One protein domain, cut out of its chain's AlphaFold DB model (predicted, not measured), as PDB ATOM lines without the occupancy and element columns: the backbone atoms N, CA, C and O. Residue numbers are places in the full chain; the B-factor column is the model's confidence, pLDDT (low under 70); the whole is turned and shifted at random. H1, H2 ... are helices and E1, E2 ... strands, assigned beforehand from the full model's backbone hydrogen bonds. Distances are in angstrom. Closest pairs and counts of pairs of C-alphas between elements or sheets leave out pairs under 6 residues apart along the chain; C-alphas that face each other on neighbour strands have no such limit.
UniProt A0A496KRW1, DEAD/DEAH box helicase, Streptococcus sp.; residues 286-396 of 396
ATOM      1  N   GLN A 286      -7.016  52.034  -8.500       73.62
ATOM      2  CA  GLN A 286      -6.694  51.133  -7.400       73.62
ATOM      3  C   GLN A 286      -6.026  51.936  -6.281       73.62
ATOM      4  O   GLN A 286      -4.912  52.432  -6.446       73.62
ATOM      5  N   ALA A 287      -6.699  52.049  -5.142       61.25
ATOM      6  CA  ALA A 287      -6.187  52.701  -3.950       61.25
ATOM      7  C   ALA A 287      -5.432  51.681  -3.082       61.25
ATOM      8  O   ALA A 287      -6.032  50.754  -2.543       61.25
ATOM      9  N   GLY A 288      -4.115  51.869  -2.933       58.94
ATOM     10  CA  GLY A 288      -3.269  51.102  -2.012       58.94
ATOM     11  C   GLY A 288      -2.977  49.660  -2.455       58.94
ATOM     12  O   GLY A 288      -3.854  48.803  -2.502       58.94
ATOM     13  N   ALA A 289      -1.706  49.356  -2.727       51.34
ATOM     14  CA  ALA A 289      -1.243  48.003  -3.028       51.34
ATOM     15  C   ALA A 289      -0.534  47.403  -1.806       51.34
ATOM     16  O   ALA A 289       0.683  47.494  -1.663       51.34
ATOM     17  N   THR A 290      -1.294  46.764  -0.922       54.31
ATOM     18  CA  THR A 290      -0.725  45.768  -0.005       54.31
ATOM     19  C   THR A 290      -1.490  44.471  -0.221       54.31
ATOM     20  O   THR A 290      -2.701  44.429  -0.028       54.31
ATOM     21  N   GLY A 291      -0.800  43.416  -0.671       54.94
ATOM     22  CA  GLY A 291      -1.387  42.115  -1.054       54.94
ATOM     23  C   GLY A 291      -2.046  41.327   0.088       54.94
ATOM     24  O   GLY A 291      -2.228  40.121  -0.007       54.94
ATOM     25  N   THR A 292      -2.361  41.989   1.198       63.38
ATOM     26  CA  THR A 292      -3.001  41.440   2.395       63.38
ATOM     27  C   THR A 292      -4.366  42.074   2.679       63.38
ATOM     28  O   THR A 292      -5.084  41.593   3.557       63.38
ATOM     29  N   GLN A 293      -4.747  43.131   1.952       71.94
ATOM     30  CA  GLN A 293      -6.014  43.842   2.134       71.94
ATOM     31  C   GLN A 293      -7.145  43.225   1.299       71.94
ATOM     32  O   GLN A 293      -6.941  42.811   0.157       71.94
ATOM     33  N   GLY A 294      -8.350  43.163   1.873       79.00
ATOM     34  CA  GLY A 294      -9.527  42.595   1.211       79.00
ATOM     35  C   GLY A 294     -10.102  43.509   0.127       79.00
ATOM     36  O   GLY A 294     -10.005  44.730   0.225       79.00
ATOM     37  N   TYR A 295     -10.740  42.918  -0.888       87.88
ATOM     38  CA  TYR A 295     -11.355  43.652  -1.999       87.88
ATOM     39  C   TYR A 295     -12.452  44.611  -1.515       87.88
ATOM     40  O   TYR A 295     -13.443  44.176  -0.932       87.88
ATOM     41  N   LEU A 296     -12.352  45.899  -1.802       89.25
ATOM     42  CA  LEU A 296     -13.417  46.852  -1.492       89.25
ATOM     43  C   LEU A 296     -13.556  47.852  -2.628       89.25
ATOM     44  O   LEU A 296     -12.620  48.579  -2.921       89.25
ATOM     45  N   TYR A 297     -14.732  47.916  -3.244       89.75
ATOM     46  CA  TYR A 297     -15.048  48.883  -4.291       89.75
ATOM     47  C   TYR A 297     -16.148  49.834  -3.819       89.75
ATOM     48  O   TYR A 297     -17.254  49.385  -3.491       89.75
ATOM     49  N   LEU A 298     -15.875  51.140  -3.810       91.75
ATOM     50  CA  LEU A 298     -16.881  52.158  -3.508       91.75
ATOM     51  C   LEU A 298     -17.582  52.591  -4.800       91.75
ATOM     52  O   LEU A 298     -17.020  53.311  -5.621       91.75
ATOM     53  N   GLN A 299     -18.835  52.169  -4.982       89.31
ATOM     54  CA  GLN A 299     -19.594  52.457  -6.205       89.31
ATOM     55  C   GLN A 299     -20.167  53.870  -6.220       89.31
ATOM     56  O   GLN A 299     -20.251  54.498  -7.272       89.31
ATOM     57  N   GLU A 300     -20.681  54.319  -5.076       91.44
ATOM     58  CA  GLU A 300     -21.498  55.526  -4.989       91.44
ATOM     59  C   GLU A 300     -21.667  55.951  -3.529       91.44
ATOM     60  O   GLU A 300     -21.853  55.101  -2.654       91.44
ATOM     61  N   ILE A 301     -21.682  57.260  -3.278       92.94
ATOM     62  CA  ILE A 301     -22.244  57.828  -2.051       92.94
ATOM     63  C   ILE A 301     -23.634  58.350  -2.382       92.94
ATOM     64  O   ILE A 301     -23.807  59.095  -3.341       92.94
ATOM     65  N   ILE A 302     -24.624  57.943  -1.592       93.00
ATOM     66  CA  ILE A 302     -26.038  58.257  -1.779       93.00
ATOM     67  C   ILE A 302     -26.419  59.333  -0.752       93.00
ATOM     68  O   ILE A 302     -26.638  58.999   0.424       93.00
ATOM     69  N   PRO A 303     -26.527  60.614  -1.159       90.75
ATOM     70  CA  PRO A 303     -26.967  61.680  -0.271       90.75
ATOM     71  C   PRO A 303     -28.393  61.406   0.211       90.75
ATOM     72  O   PRO A 303     -29.263  61.025  -0.574       90.75
ATOM     73  N   GLN A 304     -28.643  61.612   1.500       89.06
ATOM     74  CA  GLN A 304     -29.980  61.502   2.078       89.06
ATOM     75  C   GLN A 304     -30.567  62.899   2.291       89.06
ATOM     76  O   GLN A 304     -29.847  63.843   2.607       89.06
ATOM     77  N   LYS A 305     -31.889  63.042   2.130       83.62
ATOM     78  CA  LYS A 305     -32.585  64.311   2.420       83.62
ATOM     79  C   LYS A 305     -32.547  64.657   3.913       83.62
ATOM     80  O   LYS A 305     -32.579  65.828   4.267       83.62
ATOM     81  N   ILE A 306     -32.526  63.631   4.764       83.00
ATOM     82  CA  ILE A 306     -32.480  63.707   6.225       83.00
ATOM     83  C   ILE A 306     -31.557  62.572   6.692       83.00
ATOM     84  O   ILE A 306     -31.729  61.438   6.249       83.00
ATOM     85  N   GLY A 307     -30.606  62.870   7.581       82.06
ATOM     86  CA  GLY A 307     -29.644  61.896   8.113       82.06
ATOM     87  C   GLY A 307     -28.305  61.852   7.365       82.06
ATOM     88  O   GLY A 307     -28.067  62.624   6.434       82.06
ATOM     89  N   ALA A 308     -27.415  60.962   7.809       87.31
ATOM     90  CA  ALA A 308     -26.090  60.791   7.219       87.31
ATOM     91  C   ALA A 308     -26.166  60.151   5.813       87.31
ATOM     92  O   ALA A 308     -27.091  59.378   5.536       87.31
ATOM     93  N   PRO A 309     -25.211  60.448   4.911       93.38
ATOM     94  CA  PRO A 309     -25.111  59.770   3.621       93.38
ATOM     95  C   PRO A 309     -24.946  58.256   3.779       93.38
ATOM     96  O   PRO A 309     -24.353  57.783   4.745       93.38
ATOM     97  N   LYS A 310     -25.424  57.495   2.792       95.44
ATOM     98  CA  LYS A 310     -25.174  56.048   2.696       95.44
ATOM     99  C   LYS A 310     -24.108  55.770   1.647       95.44
ATOM    100  O   LYS A 310     -23.968  56.547   0.706       95.44
ATOM    101  N   ALA A 311     -23.413  54.647   1.750       95.06
ATOM    102  CA  ALA A 311     -22.454  54.211   0.738       95.06
ATOM    103  C   ALA A 311     -22.939  52.931   0.060       95.06
ATOM    104  O   ALA A 311     -23.399  52.004   0.722       95.06
ATOM    105  N   LYS A 312     -22.831  52.855  -1.266       94.94
ATOM    106  CA  LYS A 312     -23.011  51.611  -2.013       94.94
ATOM    107  C   LYS A 312     -21.640  51.008  -2.275       94.94
ATOM    108  O   LYS A 312     -20.859  51.559  -3.049       94.94
ATOM    109  N   ILE A 313     -21.367  49.872  -1.653       94.25
ATOM    110  CA  ILE A 313     -20.070  49.195  -1.722       94.25
ATOM    111  C   ILE A 313     -20.209  47.807  -2.341       94.25
ATOM    112  O   ILE A 313     -21.264  47.176  -2.237       94.25
ATOM    113  N   GLU A 314     -19.143  47.315  -2.961       92.50
ATOM    114  CA  GLU A 314     -18.964  45.904  -3.308       92.50
ATOM    115  C   GLU A 314     -17.748  45.362  -2.557       92.50
ATOM    116  O   GLU A 314     -16.658  45.913  -2.667       92.50
ATOM    117  N   PHE A 315     -17.937  44.296  -1.785       92.00
ATOM    118  CA  PHE A 315     -16.886  43.690  -0.966       92.00
ATOM    119  C   PHE A 315     -17.048  42.167  -0.922       92.00
ATOM    120  O   PHE A 315     -18.069  41.620  -1.352       92.00
ATOM    121  N   GLU A 316     -16.024  41.467  -0.454       91.12
ATOM    122  CA  GLU A 316     -15.992  40.012  -0.366       91.12
ATOM    123  C   GLU A 316     -16.643  39.496   0.917       91.12
ATOM    124  O   GLU A 316     -16.424  39.999   2.013       91.12
ATOM    125  N   VAL A 317     -17.459  38.455   0.777       90.12
ATOM    126  CA  VAL A 317     -18.169  37.818   1.884       90.12
ATOM    127  C   VAL A 317     -17.949  36.314   1.815       90.12
ATOM    128  O   VAL A 317     -18.092  35.694   0.754       90.12
ATOM    129  N   ARG A 318     -17.625  35.707   2.957       89.25
ATOM    130  CA  ARG A 318     -17.524  34.258   3.118       89.25
ATOM    131  C   ARG A 318     -18.913  33.626   3.003       89.25
ATOM    132  O   ARG A 318     -19.855  33.998   3.696       89.25
ATOM    133  N   THR A 319     -19.041  32.646   2.118       87.06
ATOM    134  CA  THR A 319     -20.255  31.842   1.922       87.06
ATOM    135  C   THR A 319     -19.935  30.356   2.080       87.06
ATOM    136  O   THR A 319     -18.769  29.968   2.065       87.06
ATOM    137  N   GLN A 320     -20.962  29.505   2.173       82.62
ATOM    138  CA  GLN A 320     -20.791  28.042   2.214       82.62
ATOM    139  C   GLN A 320     -20.035  27.495   0.986       82.62
ATOM    140  O   GLN A 320     -19.370  26.473   1.076       82.62
ATOM    141  N   SER A 321     -20.100  28.203  -0.150       81.56
ATOM    142  CA  SER A 321     -19.424  27.860  -1.410       81.56
ATOM    143  C   SER A 321     -18.095  28.602  -1.633       81.56
ATOM    144  O   SER A 321     -17.652  28.717  -2.772       81.56
ATOM    145  N   GLY A 322     -17.500  29.187  -0.587       85.19
ATOM    146  CA  GLY A 322     -16.287  30.011  -0.679       85.19
ATOM    147  C   GLY A 322     -16.556  31.520  -0.625       85.19
ATOM    148  O   GLY A 322     -17.636  31.960  -0.229       85.19
ATOM    149  N   VAL A 323     -15.565  32.334  -0.988       85.44
ATOM    150  CA  VAL A 323     -15.652  33.803  -0.932       85.44
ATOM    151  C   VAL A 323     -16.316  34.347  -2.200       85.44
ATOM    152  O   VAL A 323     -15.956  33.961  -3.310       85.44
ATOM    153  N   LYS A 324     -17.313  35.225  -2.048       88.12
ATOM    154  CA  LYS A 324     -18.028  35.868  -3.165       88.12
ATOM    155  C   LYS A 324     -18.166  37.365  -2.935       88.12
ATOM    156  O   LYS A 324     -18.398  37.800  -1.812       88.12
ATOM    157  N   ARG A 325     -18.112  38.141  -4.017       89.25
ATOM    158  CA  ARG A 325     -18.368  39.586  -3.980       89.25
ATOM    159  C   ARG A 325     -19.865  39.865  -3.875       89.25
ATOM    160  O   ARG A 325     -20.658  39.305  -4.637       89.25
ATOM    161  N   LYS A 326     -20.252  40.729  -2.941       90.12
ATOM    162  CA  LYS A 326     -21.627  41.198  -2.747       90.12
ATOM    163  C   LYS A 326     -21.666  42.716  -2.763       90.12
ATOM    164  O   LYS A 326     -20.812  43.372  -2.181       90.12
ATOM    165  N   THR A 327     -22.689  43.260  -3.415       92.62
ATOM    166  CA  THR A 327     -22.993  44.693  -3.372       92.62
ATOM    167  C   THR A 327     -23.999  44.972  -2.259       92.62
ATOM    168  O   THR A 327     -25.022  44.288  -2.185       92.62
ATOM    169  N   ARG A 328     -23.743  45.978  -1.417       95.00
ATOM    170  CA  ARG A 328     -24.644  46.390  -0.331       95.00
ATOM    171  C   ARG A 328     -24.659  47.910  -0.181       95.00
ATOM    172  O   ARG A 328     -23.656  48.571  -0.431       95.00
ATOM    173  N   ILE A 329     -25.810  48.449   0.215       95.88
ATOM    174  CA  ILE A 329     -25.923  49.829   0.696       95.88
ATOM    175  C   ILE A 329     -25.730  49.795   2.210       95.88
ATOM    176  O   ILE A 329     -26.424  49.041   2.894       95.88
ATOM    177  N   VAL A 330     -24.775  50.573   2.703       95.50
ATOM    178  CA  VAL A 330     -24.329  50.577   4.098       95.50
ATOM    179  C   VAL A 330     -24.414  51.980   4.696       95.50
ATOM    180  O   VAL A 330     -24.483  52.974   3.966       95.50
ATOM    181  N   GLU A 331     -24.434  52.042   6.022       94.56
ATOM    182  CA  GLU A 331     -24.484  53.262   6.834       94.56
ATOM    183  C   GLU A 331     -23.231  53.342   7.713       94.56
ATOM    184  O   GLU A 331     -22.591  52.324   7.962       94.56
ATOM    185  N   ASP A 332     -22.873  54.546   8.151       91.56
ATOM    186  CA  ASP A 332     -21.755  54.778   9.069       91.56
ATOM    187  C   ASP A 332     -22.195  54.524  10.530       91.56
ATOM    188  O   ASP A 332     -23.188  55.130  10.951       91.56
ATOM    189  N   PRO A 333     -21.493  53.680  11.319       93.75
ATOM    190  CA  PRO A 333     -20.313  52.882  10.958       93.75
ATOM    191  C   PRO A 333     -20.662  51.496  10.388       93.75
ATOM    192  O   PRO A 333     -21.653  50.878  10.780       93.75
ATOM    193  N   PHE A 334     -19.794  50.955   9.522       95.19
ATOM    194  CA  PHE A 334     -19.942  49.603   8.956       95.19
ATOM    195  C   PHE A 334     -18.670  48.763   9.125       95.19
ATOM    196  O   PHE A 334     -17.631  49.078   8.550       95.19
ATOM    197  N   ASP A 335     -18.740  47.673   9.891       94.00
ATOM    198  CA  ASP A 335     -17.601  46.777  10.134       94.00
ATOM    199  C   ASP A 335     -17.488  45.691   9.049       94.00
ATOM    200  O   ASP A 335     -18.259  44.727   9.025       94.00
ATOM    201  N   LEU A 336     -16.497  45.820   8.160       92.69
ATOM    202  CA  LEU A 336     -16.263  44.844   7.091       92.69
ATOM    203  C   LEU A 336     -15.845  43.471   7.622       92.69
ATOM    204  O   LEU A 336     -16.142  42.459   6.983       92.69
ATOM    205  N   TYR A 337     -15.170  43.396   8.769       92.12
ATOM    206  CA  TYR A 337     -14.724  42.122   9.323       92.12
ATOM    207  C   TYR A 337     -15.920  41.274   9.754       92.12
ATOM    208  O   TYR A 337     -16.075  40.141   9.286       92.12
ATOM    209  N   ALA A 338     -16.809  41.848  10.563       91.81
ATOM    210  CA  ALA A 338     -18.021  41.173  11.012       91.81
ATOM    211  C   ALA A 338     -18.940  40.816   9.828       91.81
ATOM    212  O   ALA A 338     -19.400  39.678   9.696       91.81
ATOM    213  N   GLU A 339     -19.153  41.761   8.911       93.56
ATOM    214  CA  GLU A 339     -20.123  41.627   7.817       93.56
ATOM    215  C   GLU A 339     -19.633  40.745   6.657       93.56
ATOM    216  O   GLU A 339     -20.432  40.244   5.860       93.56
ATOM    217  N   SER A 340     -18.324  40.501   6.564       89.56
ATOM    218  CA  SER A 340     -17.734  39.562   5.602       89.56
ATOM    219  C   SER A 340     -17.750  38.103   6.071       89.56
ATOM    220  O   SER A 340     -17.363  37.213   5.309       89.56
ATOM    221  N   GLY A 341     -18.192  37.823   7.301       89.50
ATOM    222  CA  GLY A 341     -18.064  36.498   7.910       89.50
ATOM    223  C   GLY A 341     -16.652  36.225   8.429       89.50
ATOM    224  O   GLY A 341     -16.150  35.101   8.293       89.50
ATOM    225  N   ASN A 342     -16.017  37.248   9.014       90.69
ATOM    226  CA  ASN A 342     -14.711  37.201   9.673       90.69
ATOM    227  C   ASN A 342     -13.557  36.848   8.714       90.69
ATOM    228  O   ASN A 342     -12.764  35.933   8.975       90.69
ATOM    229  N   LEU A 343     -13.479  37.517   7.557       87.50
ATOM    230  CA  LEU A 343     -12.313  37.423   6.669       87.50
ATOM    231  C   LEU A 343     -11.152  38.243   7.247       87.50
ATOM    232  O   LEU A 343     -11.284  39.441   7.471       87.50
ATOM    233  N   ALA A 344      -9.995  37.605   7.457       86.62
ATOM    234  CA  ALA A 344      -8.821  38.239   8.073       86.62
ATOM    235  C   ALA A 344      -8.325  39.486   7.315       86.62
ATOM    236  O   ALA A 344      -7.798  40.410   7.923       86.62
ATOM    237  N   SER A 345      -8.557  39.539   6.004       85.50
ATOM    238  CA  SER A 345      -8.189  40.656   5.134       85.50
ATOM    239  C   SER A 345      -8.953  41.963   5.414       85.50
ATOM    240  O   SER A 345      -8.533  43.011   4.926       85.50
ATOM    241  N   TYR A 346     -10.033  41.921   6.209       89.38
ATOM    242  CA  TYR A 346     -10.789  43.099   6.667       89.38
ATOM    243  C   TYR A 346     -10.594  43.434   8.150       89.38
ATOM    244  O   TYR A 346     -11.308  44.278   8.692       89.38
ATOM    245  N   GLN A 347      -9.664  42.777   8.845       87.50
ATOM    246  CA  GLN A 347      -9.465  43.014  10.272       87.50
ATOM    247  C   GLN A 347      -9.082  44.483  10.537       87.50
ATOM    248  O   GLN A 347      -8.117  44.995   9.977       87.50
ATOM    249  N   GLY A 348      -9.858  45.167  11.388       85.62
ATOM    250  CA  GLY A 348      -9.670  46.593  11.692       85.62
ATOM    251  C   GLY A 348     -10.193  47.565  10.622       85.62
ATOM    252  O   GLY A 348      -9.922  48.763  10.711       85.62
ATOM    253  N   MET A 349     -10.934  47.083   9.618       88.94
ATOM    254  CA  MET A 349     -11.499  47.909   8.547       88.94
ATOM    255  C   MET A 349     -12.969  48.250   8.810       88.94
ATOM    256  O   MET A 349     -13.886  47.645   8.255       88.94
ATOM    257  N   THR A 350     -13.199  49.260   9.644       93.69
ATOM    258  CA  THR A 350     -14.522  49.878   9.792       93.69
ATOM    259  C   THR A 350     -14.657  51.033   8.807       93.69
ATOM    260  O   THR A 350     -13.784  51.900   8.743       93.69
ATOM    261  N   LEU A 351     -15.739  51.049   8.035       94.56
ATOM    262  CA  LEU A 351     -16.088  52.169   7.173       94.56
ATOM    263  C   LEU A 351     -16.772  53.248   8.001       94.56
ATOM    264  O   LEU A 351     -17.739  52.957   8.706       94.56
ATOM    265  N   SER A 352     -16.282  54.477   7.891       94.31
ATOM    266  CA  SER A 352     -16.815  55.636   8.607       94.31
ATOM    267  C   SER A 352     -16.633  56.930   7.810       94.31
ATOM    268  O   SER A 352     -16.065  56.922   6.716       94.31
ATOM    269  N   GLN A 353     -17.147  58.042   8.331       92.19
ATOM    270  CA  GLN A 353     -17.026  59.389   7.768       92.19
ATOM    271  C   GLN A 353     -17.510  59.495   6.315       92.19
ATOM    272  O   GLN A 353     -16.790  59.948   5.423       92.19
ATOM    273  N   PHE A 354     -18.749  59.070   6.052       94.25
ATOM    274  CA  PHE A 354     -19.285  59.077   4.687       94.25
ATOM    275  C   PHE A 354     -19.547  60.509   4.221       94.25
ATOM    276  O   PHE A 354     -20.459  61.185   4.703       94.25
ATOM    277  N   ASN A 355     -18.765  60.970   3.247       90.94
ATOM    278  CA  ASN A 355     -18.802  62.342   2.769       90.94
ATOM    279  C   ASN A 355     -19.309  62.396   1.321       90.94
ATOM    280  O   ASN A 355     -18.596  62.085   0.368       90.94
ATOM    281  N   ALA A 356     -20.559  62.834   1.163       88.75
ATOM    282  CA  ALA A 356     -21.207  62.989  -0.140       88.75
ATOM    283  C   ALA A 356     -20.698  64.188  -0.954       88.75
ATOM    284  O   ALA A 356     -20.892  64.225  -2.165       88.75
ATOM    285  N   ARG A 357     -20.077  65.184  -0.307       87.88
ATOM    286  CA  ARG A 357     -19.524  66.360  -0.990       87.88
ATOM    287  C   ARG A 357     -18.210  66.014  -1.679       87.88
ATOM    288  O   ARG A 357     -18.020  66.365  -2.837       87.88
ATOM    289  N   ASP A 358     -17.351  65.303  -0.960       88.19
ATOM    290  CA  ASP A 358     -16.016  64.923  -1.425       88.19
ATOM    291  C   ASP A 358     -16.002  63.524  -2.069       88.19
ATOM    292  O   ASP A 358     -14.958  63.069  -2.525       88.19
ATOM    293  N   ASN A 359     -17.160  62.851  -2.133       91.06
ATOM    294  CA  ASN A 359     -17.339  61.502  -2.679       91.06
ATOM    295  C   ASN A 359     -16.344  60.483  -2.106       91.06
ATOM    296  O   ASN A 359     -15.726  59.728  -2.857       91.06
ATOM    297  N   LYS A 360     -16.202  60.452  -0.778       93.00
ATOM    298  CA  LYS A 360     -15.253  59.565  -0.093       93.00
ATOM    299  C   LYS A 360     -15.804  58.956   1.188       93.00
ATOM    300  O   LYS A 360     -16.751  59.479   1.782       93.00
ATOM    301  N   ILE A 361     -15.169  57.870   1.613       94.00
ATOM    302  CA  ILE A 361     -15.319  57.263   2.940       94.00
ATOM    303  C   ILE A 361     -13.945  57.054   3.569       94.00
ATOM    304  O   ILE A 361     -12.944  56.922   2.861       94.00
ATOM    305  N   GLN A 362     -13.911  56.959   4.891       93.19
ATOM    306  CA  GLN A 362     -12.750  56.490   5.632       93.19
ATOM    307  C   GLN A 362     -12.844  54.974   5.854       93.19
ATOM    308  O   GLN A 362     -13.889  54.457   6.249       93.19
ATOM    309  N   VAL A 363     -11.743  54.269   5.613       91.62
ATOM    310  CA  VAL A 363     -11.552  52.835   5.840       91.62
ATOM    311  C   VAL A 363     -10.539  52.659   6.977       91.62
ATOM    312  O   VAL A 363      -9.362  52.999   6.848       91.62
ATOM    313  N   GLY A 364     -10.982  52.124   8.115       88.31
ATOM    314  CA  GLY A 364     -10.127  51.969   9.294       88.31
ATOM    315  C   GLY A 364      -9.634  53.315   9.848       88.31
ATOM    316  O   GLY A 364     -10.348  54.314   9.825       88.31
ATOM    317  N   ALA A 365      -8.406  53.352  10.370       83.00
ATOM    318  CA  ALA A 365      -7.912  54.514  11.116       83.00
ATOM    319  C   ALA A 365      -7.479  55.708  10.245       83.00
ATOM    320  O   ALA A 365      -7.582  56.841  10.703       83.00
ATOM    321  N   THR A 366      -6.988  55.483   9.022       80.69
ATOM    322  CA  THR A 366      -6.339  56.551   8.228       80.69
ATOM    323  C   THR A 366      -6.553  56.468   6.719       80.69
ATOM    324  O   THR A 366      -6.180  57.406   6.021       80.69
ATOM    325  N   GLN A 367      -7.085  55.366   6.186       87.62
ATOM    326  CA  GLN A 367      -7.208  55.201   4.739       87.62
ATOM    327  C   GLN A 367      -8.483  55.884   4.244       87.62
ATOM    328  O   GLN A 367      -9.546  55.705   4.827       87.62
ATOM    329  N   GLU A 368      -8.393  56.634   3.152       91.75
ATOM    330  CA  GLU A 368      -9.563  57.155   2.441       91.75
ATOM    331  C   GLU A 368      -9.801  56.329   1.175       91.75
ATOM    332  O   GLU A 368      -8.845  55.844   0.561       91.75
ATOM    333  N   LEU A 369     -11.069  56.159   0.804       90.25
ATOM    334  CA  LEU A 369     -11.482  55.528  -0.447       90.25
ATOM    335  C   LEU A 369     -12.518  56.414  -1.140       90.25
ATOM    336  O   LEU A 369     -13.549  56.752  -0.545       90.25
ATOM    337  N   TYR A 370     -12.246  56.784  -2.387       91.50
ATOM    338  CA  TYR A 370     -13.100  57.648  -3.198       91.50
ATOM    339  C   TYR A 370     -14.061  56.837  -4.074       91.50
ATOM    340  O   TYR A 370     -13.848  55.663  -4.382       91.50
ATOM    341  N   VAL A 371     -15.177  57.450  -4.475       88.56
ATOM    342  CA  VAL A 371     -16.136  56.826  -5.398       88.56
ATOM    343  C   VAL A 371     -15.439  56.486  -6.713       88.56
ATOM    344  O   VAL A 371     -14.866  57.357  -7.362       88.56
ATOM    345  N   GLY A 372     -15.547  55.229  -7.134       83.31
ATOM    346  CA  GLY A 372     -14.856  54.707  -8.310       83.31
ATOM    347  C   GLY A 372     -13.513  54.052  -7.993       83.31
ATOM    348  O   GLY A 372     -12.972  53.382  -8.870       83.31
ATOM    349  N   GLU A 373     -13.010  54.152  -6.765       86.50
ATOM    350  CA  GLU A 373     -11.786  53.470  -6.356       86.50
ATOM    351  C   GLU A 373     -12.043  52.067  -5.817       86.50
ATOM    352  O   GLU A 373     -13.080  51.766  -5.210       86.50
ATOM    353  N   VAL A 374     -11.047  51.210  -6.024       86.56
ATOM    354  CA  VAL A 374     -10.995  49.854  -5.495       86.56
ATOM    355  C   VAL A 374      -9.762  49.665  -4.613       86.56
ATOM    356  O   VAL A 374      -8.667  50.082  -4.973       86.56
ATOM    357  N   MET A 375      -9.930  49.020  -3.467       84.12
ATOM    358  CA  MET A 375      -8.865  48.645  -2.536       84.12
ATOM    359  C   MET A 375      -8.650  47.127  -2.562       84.12
ATOM    360  O   MET A 375      -9.596  46.372  -2.810       84.12
ATOM    361  N   GLY A 376      -7.425  46.686  -2.266       77.69
ATOM    362  CA  GLY A 376      -7.034  45.273  -2.210       77.69
ATOM    363  C   GLY A 376      -6.426  44.756  -3.515       77.69
ATOM    364  O   GLY A 376      -6.196  45.513  -4.461       77.69
ATOM    365  N   GLU A 377      -6.126  43.457  -3.574       68.69
ATOM    366  CA  GLU A 377      -5.591  42.832  -4.788       68.69
ATOM    367  C   GLU A 377      -6.696  42.697  -5.845       68.69
ATOM    368  O   GLU A 377      -7.685  41.982  -5.668       68.69
ATOM    369  N   VAL A 378      -6.537  43.419  -6.955       68.69
ATOM    370  CA  VAL A 378      -7.486  43.413  -8.067       68.69
ATOM    371  C   VAL A 378      -6.754  42.972  -9.320       68.69
ATOM    372  O   VAL A 378      -5.835  43.637  -9.788       68.69
ATOM    373  N   ASP A 379      -7.168  41.835  -9.873       72.25
ATOM    374  CA  ASP A 379      -6.663  41.375 -11.157       72.25
ATOM    375  C   ASP A 379      -7.209  42.246 -12.303       72.25
ATOM    376  O   ASP A 379      -8.269  42.877 -12.210       72.25
ATOM    377  N   GLU A 380      -6.506  42.255 -13.436       73.62
ATOM    378  CA  GLU A 380      -6.910  43.038 -14.610       73.62
ATOM    379  C   GLU A 380      -8.341  42.687 -15.072       73.62
ATOM    380  O   GLU A 380      -9.094  43.547 -15.538       73.62
ATOM    381  N   SER A 381      -8.756  41.426 -14.895       76.94
ATOM    382  CA  SER A 381     -10.101  40.971 -15.253       76.94
ATOM    383  C   SER A 381     -11.191  41.622 -14.391       76.94
ATOM    384  O   SER A 381     -12.244  42.001 -14.917       76.94
ATOM    385  N   SER A 382     -10.935  41.829 -13.096       74.50
ATOM    386  CA  SER A 382     -11.839  42.544 -12.195       74.50
ATOM    387  C   SER A 382     -11.948  44.020 -12.561       74.50
ATOM    388  O   SER A 382     -13.068  44.524 -12.666       74.50
ATOM    389  N   MET A 383     -10.828  44.690 -12.847       78.00
ATOM    390  CA  MET A 383     -10.839  46.094 -13.287       78.00
ATOM    391  C   MET A 383     -11.675  46.278 -14.559       78.00
ATOM    392  O   MET A 383     -12.551  47.145 -14.611       78.00
ATOM    393  N   ARG A 384     -11.493  45.402 -15.557       82.81
ATOM    394  CA  ARG A 384     -12.290  45.423 -16.796       82.81
ATOM    395  C   ARG A 384     -13.781  45.208 -16.529       82.81
ATOM    396  O   ARG A 384     -14.614  45.871 -17.144       82.81
ATOM    397  N   ARG A 385     -14.151  44.313 -15.606       83.81
ATOM    398  CA  ARG A 385     -15.562  44.093 -15.235       83.81
ATOM    399  C   ARG A 385     -16.189  45.331 -14.605       83.81
ATOM    400  O   ARG A 385     -17.328  45.647 -14.942       83.81
ATOM    401  N   ILE A 386     -15.462  46.028 -13.730       81.56
ATOM    402  CA  ILE A 386     -15.928  47.287 -13.133       81.56
ATOM    403  C   ILE A 386     -16.104  48.340 -14.237       81.56
ATOM    404  O   ILE A 386     -17.179  48.924 -14.342       81.56
ATOM    405  N   GLN A 387     -15.125  48.502 -15.133       83.81
ATOM    406  CA  GLN A 387     -15.215  49.431 -16.271       83.81
ATOM    407  C   GLN A 387     -16.431  49.154 -17.167       83.81
ATOM    408  O   GLN A 387     -17.182  50.076 -17.491       83.81
ATOM    409  N   ILE A 388     -16.675  47.891 -17.534       88.38
ATOM    410  CA  ILE A 388     -17.836  47.499 -18.348       88.38
ATOM    411  C   ILE A 388     -19.140  47.791 -17.601       88.38
ATOM    412  O   ILE A 388     -20.058  48.379 -18.171       88.38
ATOM    413  N   ARG A 389     -19.227  47.418 -16.320       84.94
ATOM    414  CA  ARG A 389     -20.417  47.645 -15.491       84.94
ATOM    415  C   ARG A 389     -20.742  49.134 -15.377       84.94
ATOM    416  O   ARG A 389     -21.888  49.517 -15.595       84.94
ATOM    417  N   GLU A 390     -19.746  49.964 -15.082       83.38
ATOM    418  CA  GLU A 390     -19.921  51.412 -14.963       83.38
ATOM    419  C   GLU A 390     -20.262  52.065 -16.306       83.38
ATOM    420  O   GLU A 390     -21.059  53.006 -16.345       83.38
ATOM    421  N   THR A 391     -19.739  51.529 -17.413       86.38
ATOM    422  CA  THR A 391     -20.114  51.954 -18.769       86.38
ATOM    423  C   THR A 391     -21.583  51.644 -19.057       86.38
ATOM    424  O   THR A 391     -22.311  52.529 -19.498       86.38
ATOM    425  N   ILE A 392     -22.051  50.426 -18.753       88.06
ATOM    426  CA  ILE A 392     -23.459  50.033 -18.933       88.06
ATOM    427  C   ILE A 392     -24.372  50.894 -18.053       88.06
ATOM    428  O   ILE A 392     -25.359  51.425 -18.549       88.06
ATOM    429  N   LYS A 393     -24.025  51.089 -16.772       84.00
ATOM    430  CA  LYS A 393     -24.802  51.925 -15.841       84.00
ATOM    431  C   LYS A 393     -24.899  53.380 -16.306       84.00
ATOM    432  O   LYS A 393     -25.902  54.017 -16.039       84.00
ATOM    433  N   SER A 394     -23.859  53.909 -16.953       82.12
ATOM    434  CA  SER A 394     -23.861  55.287 -17.469       82.12
ATOM    435  C   SER A 394     -24.575  55.419 -18.821       82.12
ATOM    436  O   SER A 394     -24.883  56.533 -19.238       82.12
ATOM    437  N   HIS A 395     -24.767  54.305 -19.536       84.56
ATOM    438  CA  HIS A 395     -25.461  54.260 -20.822       84.56
ATOM    439  C   HIS A 395     -26.984  54.130 -20.672       84.56
ATOM    440  O   HIS A 395     -27.710  54.722 -21.470       84.56
ATOM    441  N   LEU A 396     -27.431  53.334 -19.694       82.00
ATOM    442  CA  LEU A 396     -28.832  53.201 -19.281       82.00
ATOM    443  C   LEU A 396     -29.292  54.449 -18.521       82.00
ATOM    444  O   LEU A 396     -30.464  54.836 -18.724       82.00
TER     445      LEU A 396
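Overview. This is residues 286 to 396 of the 396 residues of the protein "DEAD/DEAH box helicase" of Streptococcus sp. (UniProt A0A496KRW1). Two small antiparallel sheets make a sandwich, four strands in the order E3, E2, E1, E7 face to face with three in the order E4, E5, E6, the strands of one at 37 degrees to those of the other. A long closing helix, H2, is set off from this body and only grazes the four-strand sheet, its last turns free, while the tiny helix H1 grazes both sheets. The 111 printed residues hold seven named strands and two named helices, in the order E1, E2, E3, H1, E4, E5, E6, E7, H2, a mixed class. The whole is compact and rounded, with a radius of gyration of the C-alphas of 13.7 A and spans of 38 by 33 by 27 A.

Arrangement. Residues 286 to 287 pair in parallel with residues 374 to 375. E1, residues 296 to 302, and E2, residues 310 to 319, form a hairpin, with N 297 and O 314 2.8 A apart, within hydrogen-bond range. E2 and E3, residues 322 to 330, form another, with N 317 and O 324 at 2.8 A. E1, E2 and E3 are a meander, each strand the antiparallel neighbour of the one before. E2 bends by 60 degrees at residue 314 and E3 by 58 degrees at residue 327. H1, residues 336 to 339, grazes this sheet; its closest C-alphas to E2 are those of Glu 339 and Val 317, 7.3 A apart. E4, residues 350 to 355, E5, residues 360 to 363, and E6, residues 367 to 370, form a second meander of two hairpins, with N 362 and O 352 at 2.8 A and N 363 and O 367 at 2.7 A. E7, residues 373 to 375, is antiparallel to E1, with N 375 and O 296 at 2.8 A. In this sandwich, two sheets face to face, the facing parts are 9.1 A apart centre to centre; Leu 298 of E1 and Tyr 370 of E6 have C-alphas 6.7 A apart. H2, residues 380 to 395, grazes the four-strand sheet with its residues 382 to 390 and is apart from E4, E5 and E6. Each O i to N i+4 pair of H2 is within hydrogen-bond range; H1 is too short for one, and its single O i to N i+3 pair is not within range.

Along the chain. E1 begins at C-alpha 296, (-13.417, 46.852, -1.492), and is 17.0 A long. E2 measures 24.7 A, E3 22.6 A and H1 5.1 A. E4 starts at C-alpha 350, (-14.522, 49.878, 9.792), and measures 14.9 A, before E5 of 9.7 A, E6 of 10.2 A and E7 of 6.8 A. H2, 22.6 A long, ends at C-alpha 395, (-25.461, 54.260, -20.822).

Size, cuts and confidence. The C-alphas farthest apart, those of Lys 305 and Ser 321, are 38.9 A apart. The printed part has no cut, no link between named elements is long, and residue 396 is the chain's last. Residues 391 to 396, of which 391 to 395 belong to H2, stand free. Mean pLDDT of the printed part is 86.0, with residues 287 to 292 and 377 to 378 under 70.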